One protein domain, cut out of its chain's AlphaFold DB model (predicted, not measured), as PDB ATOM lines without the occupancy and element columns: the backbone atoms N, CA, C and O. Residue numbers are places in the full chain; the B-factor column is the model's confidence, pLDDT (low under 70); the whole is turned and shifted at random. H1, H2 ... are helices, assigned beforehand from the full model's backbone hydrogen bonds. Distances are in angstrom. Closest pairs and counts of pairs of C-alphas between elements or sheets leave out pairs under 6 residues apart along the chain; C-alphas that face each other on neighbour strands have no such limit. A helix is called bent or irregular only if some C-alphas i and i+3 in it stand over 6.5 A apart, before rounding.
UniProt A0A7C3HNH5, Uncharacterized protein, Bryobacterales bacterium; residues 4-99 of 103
ATOM      1  N   VAL A   4     169.713 200.187 207.820       95.56
ATOM      2  CA  VAL A   4     170.259 200.946 206.690       95.56
ATOM      3  C   VAL A   4     169.123 201.674 205.973       95.56
ATOM      4  O   VAL A   4     168.208 201.043 205.446       95.56
ATOM      5  N   ASP A   5     169.214 202.995 205.942       95.44
ATOM      6  CA  ASP A   5     168.316 203.886 205.215       95.44
ATOM      7  C   ASP A   5     169.127 204.612 204.139       95.44
ATOM      8  O   ASP A   5     170.001 205.413 204.465       95.44
ATOM      9  N   PHE A   6     168.874 204.293 202.867       94.81
ATOM     10  CA  PHE A   6     169.621 204.855 201.738       94.81
ATOM     11  C   PHE A   6     169.330 206.339 201.499       94.81
ATOM     12  O   PHE A   6     170.180 207.019 200.926       94.81
ATOM     13  N   ASP A   7     168.193 206.845 201.977       94.81
ATOM     14  CA  ASP A   7     167.831 208.257 201.848       94.81
ATOM     15  C   ASP A   7     168.492 209.113 202.944       94.81
ATOM     16  O   ASP A   7     168.596 210.333 202.815       94.81
ATOM     17  N   ASN A   8     168.992 208.479 204.014       94.56
ATOM     18  CA  ASN A   8     169.651 209.145 205.137       94.56
ATOM     19  C   ASN A   8     170.786 208.296 205.744       94.56
ATOM     20  O   ASN A   8     170.750 207.872 206.905       94.56
ATOM     21  N   LEU A   9     171.827 208.044 204.948       92.88
ATOM     22  CA  LEU A   9     172.982 207.266 205.390       92.88
ATOM     23  C   LEU A   9     173.905 208.080 206.301       92.88
ATOM     24  O   LEU A   9     174.516 209.068 205.897       92.88
ATOM     25  N   GLY A  10     174.121 207.580 207.519       93.44
ATOM     26  CA  GLY A  10     175.236 208.035 208.347       93.44
ATOM     27  C   GLY A  10     176.590 207.697 207.694       93.44
ATOM     28  O   GLY A  10     176.716 206.650 207.049       93.44
ATOM     29  N   PRO A  11     177.644 208.505 207.911       96.06
ATOM     30  CA  PRO A  11     178.922 208.372 207.200       96.06
ATOM     31  C   PRO A  11     179.591 207.002 207.384       96.06
ATOM     32  O   PRO A  11     180.191 206.464 206.457       96.06
ATOM     33  N   GLY A  12     179.450 206.388 208.564       95.81
ATOM     34  CA  GLY A  12     179.983 205.047 208.818       95.81
ATOM     35  C   GLY A  12     179.266 203.943 208.033       95.81
ATOM     36  O   GLY A  12     179.912 202.997 207.589       95.81
ATOM     37  N   VAL A  13     177.949 204.065 207.839       96.06
ATOM     38  CA  VAL A  13     177.160 203.107 207.049       96.06
ATOM     39  C   VAL A  13     177.503 203.263 205.572       96.06
ATOM     40  O   VAL A  13     177.797 202.265 204.921       96.06
ATOM     41  N   ALA A  14     177.557 204.505 205.079       97.06
ATOM     42  CA  ALA A  14     177.962 204.799 203.707       97.06
ATOM     43  C   ALA A  14     179.341 204.199 203.386       97.06
ATOM     44  O   ALA A  14     179.482 203.483 202.401       97.06
ATOM     45  N   ASN A  15     180.330 204.387 204.265       98.19
ATOM     46  CA  ASN A  15     181.663 203.813 204.077       98.19
ATOM     47  C   ASN A  15     181.651 202.274 203.998       98.19
ATOM     48  O   ASN A  15     182.325 201.696 203.149       98.19
ATOM     49  N   LEU A  16     180.880 201.596 204.857       98.12
ATOM     50  CA  LEU A  16     180.772 200.132 204.822       98.12
ATOM     51  C   LEU A  16     180.135 199.630 203.520       98.12
ATOM     52  O   LEU A  16     180.613 198.647 202.956       98.12
ATOM     53  N   LEU A  17     179.098 200.313 203.027       97.94
ATOM     54  CA  LEU A  17     178.470 199.985 201.746       97.94
ATOM     55  C   LEU A  17     179.460 200.170 200.588       97.94
ATOM     56  O   LEU A  17     179.599 199.262 199.772       97.94
ATOM     57  N   THR A  18     180.220 201.271 200.571       98.25
ATOM     58  CA  THR A  18     181.272 201.508 199.570       98.25
ATOM     59  C   THR A  18     182.343 200.418 199.593       98.25
ATOM     60  O   THR A  18     182.739 199.922 198.541       98.25
ATOM     61  N   ILE A  19     182.798 200.003 200.781       98.50
ATOM     62  CA  ILE A  19     183.769 198.908 200.918       98.50
ATOM     63  C   ILE A  19     183.192 197.618 200.333       98.50
ATOM     64  O   ILE A  19     183.835 196.989 199.497       98.50
ATOM     65  N   HIS A  20     181.974 197.230 200.720       98.50
ATOM     66  CA  HIS A  20     181.342 196.025 200.182       98.50
ATOM     67  C   HIS A  20     181.225 196.079 198.656       98.50
ATOM     68  O   HIS A  20     181.553 195.109 197.970       98.50
ATOM     69  N   GLN A  21     180.809 197.220 198.113       97.94
ATOM     70  CA  GLN A  21     180.680 197.417 196.675       97.94
ATOM     71  C   GLN A  21     182.028 197.292 195.952       97.94
ATOM     72  O   GLN A  21     182.100 196.644 194.913       97.94
ATOM     73  N   ALA A  22     183.116 197.813 196.529       97.94
ATOM     74  CA  ALA A  22     184.460 197.680 195.967       97.94
ATOM     75  C   ALA A  22     184.951 196.221 195.916       97.94
ATOM     76  O   ALA A  22     185.633 195.837 194.968       97.94
ATOM     77  N   PHE A  23     184.596 195.402 196.910       97.75
ATOM     78  CA  PHE A  23     184.989 193.987 196.962       97.75
ATOM     79  C   PHE A  23     184.111 193.065 196.110       97.75
ATOM     80  O   PHE A  23     184.568 192.004 195.689       97.75
ATOM     81  N   THR A  24     182.859 193.447 195.856       97.38
ATOM     82  CA  THR A  24     181.880 192.594 195.158       97.38
ATOM     83  C   THR A  24     181.566 193.046 193.735       97.38
ATOM     84  O   THR A  24     181.039 192.258 192.952       97.38
ATOM     85  N   GLY A  25     181.857 194.303 193.392       97.06
ATOM     86  CA  GLY A  25     181.473 194.913 192.118       97.06
ATOM     87  C   GLY A  25     179.961 195.084 191.946       97.06
ATOM     88  O   GLY A  25     179.498 195.263 190.822       97.06
ATOM     89  N   TRP A  26     179.181 194.984 193.027       97.94
ATOM     90  CA  TRP A  26     177.728 195.097 192.956       97.94
ATOM     91  C   TRP A  26     177.287 196.470 192.447       97.94
ATOM     92  O   TRP A  26     177.904 197.503 192.701       97.94
ATOM     93  N   THR A  27     176.176 196.473 191.724       98.12
ATOM     94  CA  THR A  27     175.498 197.698 191.299       98.12
ATOM     95  C   THR A  27     174.766 198.343 192.471       98.12
ATOM     96  O   THR A  27     174.381 197.663 193.426       98.12
ATOM     97  N   ASP A  28     174.501 199.646 192.381       96.19
ATOM     98  CA  ASP A  28     173.750 200.366 193.413       96.19
ATOM     99  C   ASP A  28     172.357 199.761 193.661       96.19
ATOM    100  O   ASP A  28     171.860 199.785 194.786       96.19
ATOM    101  N   ASP A  29     171.738 199.174 192.635       97.75
ATOM    102  CA  ASP A  29     170.428 198.530 192.754       97.75
ATOM    103  C   ASP A  29     170.506 197.211 193.524       97.75
ATOM    104  O   ASP A  29     169.663 196.950 194.381       97.75
ATOM    105  N   GLN A  30     171.556 196.413 193.301       98.19
ATOM    106  CA  GLN A  30     171.831 195.230 194.123       98.19
ATOM    107  C   GLN A  30     172.129 195.623 195.573       98.19
ATOM    108  O   GLN A  30     171.622 194.989 196.498       98.19
ATOM    109  N   MET A  31     172.901 196.696 195.776       98.00
ATOM    110  CA  MET A  31     173.195 197.227 197.107       98.00
ATOM    111  C   MET A  31     171.913 197.661 197.826       98.00
ATOM    112  O   MET A  31     171.685 197.244 198.962       98.00
ATOM    113  N   ARG A  32     171.044 198.440 197.168       96.88
ATOM    114  CA  ARG A  32     169.752 198.866 197.730       96.88
ATOM    115  C   ARG A  32     168.847 197.681 198.036       96.88
ATOM    116  O   ARG A  32     168.352 197.583 199.155       96.88
ATOM    117  N   ALA A  33     168.676 196.764 197.086       97.56
ATOM    118  CA  ALA A  33     167.810 195.600 197.255       97.56
ATOM    119  C   ALA A  33     168.257 194.692 198.411       97.56
ATOM    120  O   ALA A  33     167.416 194.119 199.100       97.56
ATOM    121  N   HIS A  34     169.566 194.562 198.631       97.56
ATOM    122  CA  HIS A  34     170.102 193.695 199.674       97.56
ATOM    123  C   HIS A  34     170.163 194.370 201.047       97.56
ATOM    124  O   HIS A  34     169.801 193.756 202.048       97.56
ATOM    125  N   PHE A  35     170.638 195.616 201.113       97.31
ATOM    126  CA  PHE A  35     170.948 196.263 202.387       97.31
ATOM    127  C   PHE A  35     169.817 197.125 202.942       97.31
ATOM    128  O   PHE A  35     169.852 197.400 204.137       97.31
ATOM    129  N   ALA A  36     168.824 197.557 202.156       96.81
ATOM    130  CA  ALA A  36     167.770 198.440 202.663       96.81
ATOM    131  C   ALA A  36     167.028 197.817 203.859       96.81
ATOM    132  O   ALA A  36     166.602 196.663 203.831       96.81
ATOM    133  N   GLY A  37     166.906 198.577 204.949       95.94
ATOM    134  CA  GLY A  37     166.300 198.120 206.200       95.94
ATOM    135  C   GLY A  37     167.147 197.126 207.008       95.94
ATOM    136  O   GLY A  37     166.773 196.794 208.136       95.94
ATOM    137  N   MET A  38     168.301 196.677 206.502       96.50
ATOM    138  CA  MET A  38     169.166 195.724 207.198       96.50
ATOM    139  C   MET A  38     169.705 196.322 208.499       96.50
ATOM    140  O   MET A  38     170.124 197.479 208.563       96.50
ATOM    141  N   ARG A  39     169.739 195.524 209.567       96.12
ATOM    142  CA  ARG A  39     170.314 195.952 210.846       96.12
ATOM    143  C   ARG A  39     171.831 196.093 210.720       96.12
ATOM    144  O   ARG A  39     172.496 195.252 210.127       96.12
ATOM    145  N   TYR A  40     172.412 197.090 211.386       94.62
ATOM    146  CA  TYR A  40     173.857 197.359 211.302       94.62
ATOM    147  C   TYR A  40     174.763 196.205 211.745       94.62
ATOM    148  O   TYR A  40     175.903 196.119 211.294       94.62
ATOM    149  N   GLY A  41     174.290 195.334 212.641       95.19
ATOM    150  CA  GLY A  41     175.034 194.133 213.021       95.19
ATOM    151  C   GLY A  41     175.207 193.173 211.844       95.19
ATOM    152  O   GLY A  41     176.299 192.654 211.647       95.19
ATOM    153  N   ASP A  42     174.156 193.001 211.048       96.94
ATOM    154  CA  ASP A  42     174.157 192.111 209.890       96.94
ATOM    155  C   ASP A  42     174.905 192.758 208.719       96.94
ATOM    156  O   ASP A  42     175.782 192.116 208.156       96.94
ATOM    157  N   LEU A  43     174.725 194.070 208.489       96.88
ATOM    158  CA  LEU A  43     175.537 194.849 207.536       96.88
ATOM    159  C   LEU A  43     177.035 194.618 207.758       96.88
ATOM    160  O   LEU A  43     177.769 194.302 206.827       96.88
ATOM    161  N   LYS A  44     177.503 194.785 209.001       97.38
ATOM    162  CA  LYS A  44     178.925 194.632 209.335       97.38
ATOM    163  C   LYS A  44     179.429 193.218 209.067       97.38
ATOM    164  O   LYS A  44     180.559 193.079 208.609       97.38
ATOM    165  N   LYS A  45     178.621 192.193 209.348       98.31
ATOM    166  CA  LYS A  45     178.981 190.795 209.073       98.31
ATOM    167  C   LYS A  45     179.095 190.546 207.575       98.31
ATOM    168  O   LYS A  45     180.142 190.087 207.139       98.31
ATOM    169  N   THR A  46     178.091 190.944 206.795       98.00
ATOM    170  CA  THR A  46     178.101 190.793 205.334       98.00
ATOM    171  C   THR A  46     179.301 191.502 204.702       98.00
ATOM    172  O   THR A  46     179.997 190.933 203.866       98.00
ATOM    173  N   VAL A  47     179.608 192.727 205.146       98.38
ATOM    174  CA  VAL A  47     180.795 193.463 204.679       98.38
ATOM    175  C   VAL A  47     182.083 192.728 205.063       98.38
ATOM    176  O   VAL A  47     182.977 192.595 204.230       98.38
ATOM    177  N   ALA A  48     182.191 192.225 206.297       98.50
ATOM    178  CA  ALA A  48     183.374 191.497 206.755       98.50
ATOM    179  C   ALA A  48     183.607 190.202 205.962       98.50
ATOM    180  O   ALA A  48     184.746 189.909 205.602       98.50
ATOM    181  N   GLU A  49     182.545 189.460 205.654       98.44
ATOM    182  CA  GLU A  49     182.607 188.246 204.837       98.44
ATOM    183  C   GLU A  49     183.076 188.550 203.411       98.44
ATOM    184  O   GLU A  49     183.988 187.887 202.915       98.44
ATOM    185  N   ALA A  50     182.533 189.597 202.778       98.19
ATOM    186  CA  ALA A  50     182.957 190.026 201.444       98.19
ATOM    187  C   ALA A  50     184.442 190.430 201.407       98.19
ATOM    188  O   ALA A  50     185.180 190.025 200.507       98.19
ATOM    189  N   VAL A  51     184.904 191.184 202.411       98.44
ATOM    190  CA  VAL A  51     186.313 191.589 202.535       98.44
ATOM    191  C   VAL A  51     187.216 190.375 202.757       98.44
ATOM    192  O   VAL A  51     188.246 190.252 202.096       98.44
ATOM    193  N   ALA A  52     186.841 189.461 203.658       98.38
ATOM    194  CA  ALA A  52     187.615 188.253 203.930       98.38
ATOM    195  C   ALA A  52     187.758 187.393 202.668       98.38
ATOM    196  O   ALA A  52     188.876 187.052 202.281       98.38
ATOM    197  N   ALA A  53     186.646 187.129 201.974       98.00
ATOM    198  CA  ALA A  53     186.639 186.356 200.738       98.00
ATOM    199  C   ALA A  53     187.471 187.015 199.625       98.00
ATOM    200  O   ALA A  53     188.206 186.328 198.916       98.00
ATOM    201  N   GLY A  54     187.398 188.343 199.486       97.12
ATOM    202  CA  GLY A  54     188.171 189.069 198.481       97.12
ATOM    203  C   GLY A  54     189.671 189.143 198.778       97.12
ATOM    204  O   GLY A  54     190.481 189.132 197.849       97.12
ATOM    205  N   LEU A  55     190.070 189.176 200.054       98.06
ATOM    206  CA  LEU A  55     191.483 189.189 200.450       98.06
ATOM    207  C   LEU A  55     192.123 187.794 200.469       98.06
ATOM    208  O   LEU A  55     193.330 187.692 200.248       98.06
ATOM    209  N   GLU A  56     191.349 186.730 200.686       98.12
ATOM    210  CA  GLU A  56     191.807 185.331 200.708       98.12
ATOM    211  C   GLU A  56     192.752 184.964 199.537       98.12
ATOM    212  O   GLU A  56     193.865 184.489 199.796       98.12
ATOM    213  N   PRO A  57     192.410 185.198 198.248       97.81
ATOM    214  CA  PRO A  57     193.304 184.857 197.141       97.81
ATOM    215  C   PRO A  57     194.606 185.670 197.142       97.81
ATOM    216  O   PRO A  57     195.659 185.125 196.808       97.81
ATOM    217  N   ILE A  58     194.559 186.944 197.548       98.00
ATOM    218  CA  ILE A  58     195.742 187.814 197.635       98.00
ATOM    219  C   ILE A  58     196.676 187.304 198.733       98.00
ATOM    220  O   ILE A  58     197.876 187.155 198.505       98.00
ATOM    221  N   GLN A  59     196.129 186.984 199.907       98.44
ATOM    222  CA  GLN A  59     196.896 186.448 201.029       98.44
ATOM    223  C   GLN A  59     197.516 185.089 200.700       98.44
ATOM    224  O   GLN A  59     198.675 184.848 201.033       98.44
ATOM    225  N   ARG A  60     196.772 184.209 200.020       98.31
ATOM    226  CA  ARG A  60     197.296 182.923 199.553       98.31
ATOM    227  C   ARG A  60     198.458 183.122 198.583       98.31
ATOM    228  O   ARG A  60     199.528 182.572 198.817       98.31
ATOM    229  N   ARG A  61     198.289 183.964 197.558       97.62
ATOM    230  CA  ARG A  61     199.346 184.231 196.574       97.62
ATOM    231  C   ARG A  61     200.577 184.879 197.204       97.62
ATOM    232  O   ARG A  61     201.701 184.553 196.836       97.62
ATOM    233  N   TYR A  62     200.371 185.779 198.160       97.88
ATOM    234  CA  TYR A  62     201.453 186.366 198.939       97.88
ATOM    235  C   TYR A  62     202.255 185.289 199.681       97.88
ATOM    236  O   TYR A  62     203.480 185.282 199.589       97.88
ATOM    237  N   ARG A  63     201.580 184.353 200.368       97.69
ATOM    238  CA  ARG A  63     202.246 183.241 201.066       97.69
ATOM    239  C   ARG A  63     203.037 182.358 200.103       97.69
ATOM    240  O   ARG A  63     204.219 182.164 200.340       97.69
ATOM    241  N   GLU A  64     202.437 181.944 198.986       96.62
ATOM    242  CA  GLU A  64     203.125 181.161 197.943       96.62
ATOM    243  C   GLU A  64     204.426 181.839 197.476       96.62
ATOM    244  O   GLU A  64     205.471 181.200 197.391       96.62
ATOM    245  N   ILE A  65     204.381 183.150 197.207       96.62
ATOM    246  CA  ILE A  65     205.547 183.928 196.756       96.62
ATOM    247  C   ILE A  65     206.625 184.016 197.842       96.62
ATOM    248  O   ILE A  65     207.814 183.958 197.533       96.62
ATOM    249  N   MET A  66     206.224 184.211 199.098       95.25
ATOM    250  CA  MET A  66     207.157 184.360 200.217       95.25
ATOM    251  C   MET A  66     207.774 183.027 200.651       95.25
ATOM    252  O   MET A  66     208.884 183.019 201.180       95.25
ATOM    253  N   GLU A  67     207.074 181.916 200.423       96.69
ATOM    254  CA  GLU A  67     207.549 180.562 200.702       96.69
ATOM    255  C   GLU A  67     208.516 180.039 199.632       96.69
ATOM    256  O   GLU A  67     209.315 179.164 199.950       96.69
ATOM    257  N   GLU A  68     208.505 180.579 198.404       96.56
ATOM    258  CA  GLU A  68     209.454 180.216 197.343       96.56
ATOM    259  C   GLU A  68     210.770 181.018 197.467       96.56
ATOM    260  O   GLU A  68     210.851 182.184 197.047       96.56
ATOM    261  N   PRO A  69     211.861 180.426 197.996       94.38
ATOM    262  CA  PRO A  69     213.085 181.170 198.242       94.38
ATOM    263  C   PRO A  69     213.705 181.625 196.921       94.38
ATOM    264  O   PRO A  69     213.972 180.835 196.022       94.38
ATOM    265  N   GLY A  70     213.970 182.924 196.806       94.19
ATOM    266  CA  GLY A  70     214.620 183.501 195.628       94.19
ATOM    267  C   GLY A  70     213.680 183.885 194.481       94.19
ATOM    268  O   GLY A  70     214.124 184.634 193.613       94.19
ATOM    269  N   TYR A  71     212.395 183.502 194.506       96.06
ATOM    270  CA  TYR A  71     211.421 183.909 193.481       96.06
ATOM    271  C   TYR A  71     211.353 185.431 193.332       96.06
ATOM    272  O   TYR A  71     211.564 185.967 192.245       96.06
ATOM    273  N   LEU A  72     211.139 186.143 194.446       94.94
ATOM    274  CA  LEU A  72     211.043 187.602 194.435       94.94
ATOM    275  C   LEU A  72     212.336 188.256 193.923       94.94
ATOM    276  O   LEU A  72     212.282 189.191 193.128       94.94
ATOM    277  N   LYS A  73     213.503 187.740 194.331       96.12
ATOM    278  CA  LYS A  73     214.807 188.256 193.879       96.12
ATOM    279  C   LYS A  73     214.995 188.074 192.374       96.12
ATOM    280  O   LYS A  73     215.453 189.002 191.719       96.12
ATOM    281  N   ARG A  74     214.609 186.914 191.835       97.25
ATOM    282  CA  ARG A  74     214.658 186.619 190.398       97.25
ATOM    283  C   ARG A  74     213.790 187.598 189.605       97.25
ATOM    284  O   ARG A  74     214.305 188.251 188.707       97.25
ATOM    285  N   ILE A  75     212.533 187.797 190.007       96.56
ATOM    286  CA  ILE A  75     211.625 188.753 189.345       96.56
ATOM    287  C   ILE A  75     212.181 190.183 189.373       96.56
ATOM    288  O   ILE A  75     212.107 190.899 188.371       96.56
ATOM    289  N   LEU A  76     212.745 190.614 190.506       95.81
ATOM    290  CA  LEU A  76     213.357 191.940 190.629       95.81
ATOM    291  C   LEU A  76     214.589 192.086 189.729       95.81
ATOM    292  O   LEU A  76     214.750 193.130 189.099       95.81
ATOM    293  N   HIS A  77     215.426 191.051 189.640       97.19
ATOM    294  CA  HIS A  77     216.606 191.042 188.779       97.19
ATOM    295  C   HIS A  77     216.227 191.118 187.296       97.19
ATOM    296  O   HIS A  77     216.654 192.042 186.612       97.19
ATOM    297  N   GLU A  78     215.333 190.243 186.833       97.12
ATOM    298  CA  GLU A  78     214.833 190.239 185.450       97.12
ATOM    299  C   GLU A  78     214.172 191.579 185.080       97.12
ATOM    300  O   GLU A  78     214.372 192.128 183.994       97.12
ATOM    301  N   SER A  79     213.398 192.155 186.007       95.75
ATOM    302  CA  SER A  79     212.773 193.463 185.801       95.75
ATOM    303  C   SER A  79     213.810 194.581 185.692       95.75
ATOM    304  O   SER A  79     213.662 195.466 184.848       95.75
ATOM    305  N   ALA A  80     214.864 194.536 186.510       96.19
ATOM    306  CA  ALA A  80     215.959 195.493 186.447       96.19
ATOM    307  C   ALA A  80     216.733 195.370 185.131       96.19
ATOM    308  O   ALA A  80     216.971 196.389 184.488       96.19
ATOM    309  N   GLU A  81     217.064 194.159 184.680       96.50
ATOM    310  CA  GLU A  81     217.731 193.935 183.390       96.50
ATOM    311  C   GLU A  81     216.904 194.479 182.222       96.50
ATOM    312  O   GLU A  81     217.436 195.158 181.345       96.50
ATOM    313  N   ARG A  82     215.583 194.268 182.245       95.19
ATOM    314  CA  ARG A  82     214.676 194.762 181.201       95.19
ATOM    315  C   ARG A  82     214.582 196.290 181.153       95.19
ATOM    316  O   ARG A  82     214.441 196.855 180.072       95.19
ATOM    317  N   VAL A  83     214.606 196.965 182.304       95.25
ATOM    318  CA  VAL A  83     214.368 198.422 182.394       95.25
ATOM    319  C   VAL A  83     215.667 199.235 182.381       95.25
ATOM    320  O   VAL A  83     215.667 200.377 181.914       95.25
ATOM    321  N   SER A  84     216.789 198.656 182.817       95.88
ATOM    322  CA  SER A  84     218.097 199.330 182.867       95.88
ATOM    323  C   SER A  84     218.499 199.993 181.542       95.88
ATOM    324  O   SER A  84     218.945 201.138 181.589       95.88
ATOM    325  N   PRO A  85     218.298 199.384 180.353       95.81
ATOM    326  CA  PRO A  85     218.629 200.031 179.083       95.81
ATOM    327  C   PRO A  85     217.880 201.349 178.853       95.81
ATOM    328  O   PRO A  85     218.472 202.313 178.367       95.81
ATOM    329  N   VAL A  86     216.601 201.413 179.238       95.31
ATOM    330  CA  VAL A  86     215.763 202.614 179.090       95.31
ATOM    331  C   VAL A  86     216.258 203.714 180.026       95.31
ATOM    332  O   VAL A  86     216.519 204.830 179.583       95.31
ATOM    333  N   ALA A  87     216.461 203.383 181.303       93.12
ATOM    334  CA  ALA A  87     216.972 204.327 182.292       93.12
ATOM    335  C   ALA A  87     218.367 204.856 181.905       93.12
ATOM    336  O   ALA A  87     218.612 206.064 181.931       93.12
ATOM    337  N   ASN A  88     219.259 203.964 181.468       94.81
ATOM    338  CA  ASN A  88     220.615 204.313 181.053       94.81
ATOM    339  C   ASN A  88     220.628 205.195 179.800       94.81
ATOM    340  O   ASN A  88     221.459 206.095 179.707       94.81
ATOM    341  N   ALA A  89     219.702 204.993 178.856       95.00
ATOM    342  CA  ALA A  89     219.568 205.865 177.692       95.00
ATOM    343  C   ALA A  89     219.187 207.299 178.090       95.00
ATOM    344  O   ALA A  89     219.782 208.251 177.586       95.00
ATOM    345  N   THR A  90     218.251 207.464 179.031       94.38
ATOM    346  CA  THR A  90     217.883 208.786 179.558       94.38
ATOM    347  C   THR A  90     219.049 209.446 180.288       94.38
ATOM    348  O   THR A  90     219.340 210.614 180.039       94.38
ATOM    349  N   VAL A  91     219.753 208.708 181.153       93.25
ATOM    350  CA  VAL A  91     220.921 209.237 181.875       93.25
ATOM    351  C   VAL A  91     222.021 209.659 180.905       93.25
ATOM    352  O   VAL A  91     222.575 210.746 181.060       93.25
ATOM    353  N   ARG A  92     222.317 208.840 179.891       94.19
ATOM    354  CA  ARG A  92     223.312 209.164 178.863       94.19
ATOM    355  C   ARG A  92     222.945 210.448 178.123       94.19
ATOM    356  O   ARG A  92     223.770 211.351 178.061       94.19
ATOM    357  N   LEU A  93     221.696 210.578 177.671       94.25
ATOM    358  CA  LEU A  93     221.221 211.796 177.012       94.25
ATOM    359  C   LEU A  93     221.408 213.036 177.900       94.25
ATOM    360  O   LEU A  93     221.885 214.064 177.432       94.25
ATOM    361  N   VAL A  94     221.055 212.959 179.185       94.31
ATOM    362  CA  VAL A  94     221.236 214.087 180.112       94.31
ATOM    363  C   VAL A  94     222.718 214.428 180.283       94.31
ATOM    364  O   VAL A  94     223.075 215.604 180.219       94.31
ATOM    365  N   LYS A  95     223.589 213.427 180.451       93.06
ATOM    366  CA  LYS A  95     225.038 213.640 180.580       93.06
ATOM    367  C   LYS A  95     225.628 214.316 179.342       93.06
ATOM    368  O   LYS A  95     226.329 215.315 179.491       93.06
ATOM    369  N   GLU A  96     225.260 213.853 178.146       93.00
ATOM    370  CA  GLU A  96     225.658 214.461 176.871       93.00
ATOM    371  C   GLU A  96     225.245 215.940 176.793       93.00
ATOM    372  O   GLU A  96     226.055 216.798 176.444       93.00
ATOM    373  N   ARG A  97     224.000 216.268 177.166       93.50
ATOM    374  CA  ARG A  97     223.481 217.651 177.127       93.50
ATOM    375  C   ARG A  97     224.132 218.578 178.151       93.50
ATOM    376  O   ARG A  97     224.192 219.780 177.912       93.50
ATOM    377  N   MET A  98     224.605 218.034 179.267       93.69
ATOM    378  CA  MET A  98     225.276 218.786 180.330       93.69
ATOM    379  C   MET A  98     226.796 218.885 180.128       93.69
ATOM    380  O   MET A  98     227.467 219.529 180.930       93.69
ATOM    381  N   GLY A  99     227.351 218.252 179.087       90.31
ATOM    382  CA  GLY A  99     228.796 218.220 178.842       90.31
ATOM    383  C   GLY A  99     229.572 217.341 179.828       90.31
ATOM    384  O   GLY A  99     230.770 217.539 180.018       90.31
TER     385      GLY A  99
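This is residues 4 to 99 of the 103 residues of an uncharacterized protein of Bryobacterales bacterium (UniProt A0A7C3HNH5). A small head of helices sits at one end, made by H1, H2 and the first arm of the long helix H3; from it the rest of H3 runs out as an arm, and at its far end a second long helix, H4, turns off to make a wide L. Residues 56 to 99 stand free, and the head without them is compact. The printed part has 96 residues with four named helices, in the order H1, H2, H3, H4, and no named strand; the class is all helix. The whole is extended, with a radius of gyration of the C-alphas of 23.6 A, and its outline is flat, spanning 69 by 38 by 20 A.

H1, residues 11 to 24, is followed over a tight link by H2, residues 28 to 35. The two are close but not clearly touching; their closest C-alphas, those of Gln 21 and Met 31, are 7.5 A apart. They run opposite ways at a steep tilt of 69 degrees, only just short of about perpendicular. H3, residues 40 to 67, was assigned as one helix by its hydrogen bonds but is bent, with C-alphas 54 and 57 at 6.8 A; its arms are H3a, residues 40 to 54, and H3b, residues 57 to 67, at a steep tilt of 43 degrees. H3a touches H1, with the C-alphas of His 20 and Val 47 closest at 5.2 A. They run the same way at a shallow tilt of 32 degrees, only just short of steep. H2 and H3a are close but not clearly touching, with the C-alphas of Phe 35 and Leu 43 closest at 7.0 A. H4, residues 71 to 98, was likewise assigned as one helix but is bent, with C-alphas 82 and 85 at 6.9 A; its arms H4a, residues 71 to 82, and H4b, residues 85 to 98, stand at a steep tilt of 44 degrees. H3b and H4a, about perpendicular at 89 degrees, only just touch, with 3 pairs of C-alphas within 8 A, and only at the corner; H4a does so with residues 71 to 72 alone, and the closest C-alphas are those of Ile 65 and Tyr 71, 6.7 A apart. H4b is apart from H1, H2, H3a and H3b. In H1, H2, H3a, H3b, H4a and H4b every O i to N i+4 pair is within hydrogen-bond range.

H1 begins at C-alpha 11, (178.922, 208.372, 207.200), and is 20.1 A long; H2 is 10.3 A. H3a measures 20.9 A and H3b 15.3 A, ending at C-alpha 67, (207.549, 180.562, 200.702). H4a measures 16.7 A and H4b 19.9 A, ending at C-alpha 98, (225.276, 218.786, 180.330).

The two C-alphas farthest apart, those of Gly 37 and Gly 99, are 71.1 A from each other. The printed part has no cut, and its three links between helices are tight. The mean pLDDT of the printed part is 96.4, and no printed residue is under 70.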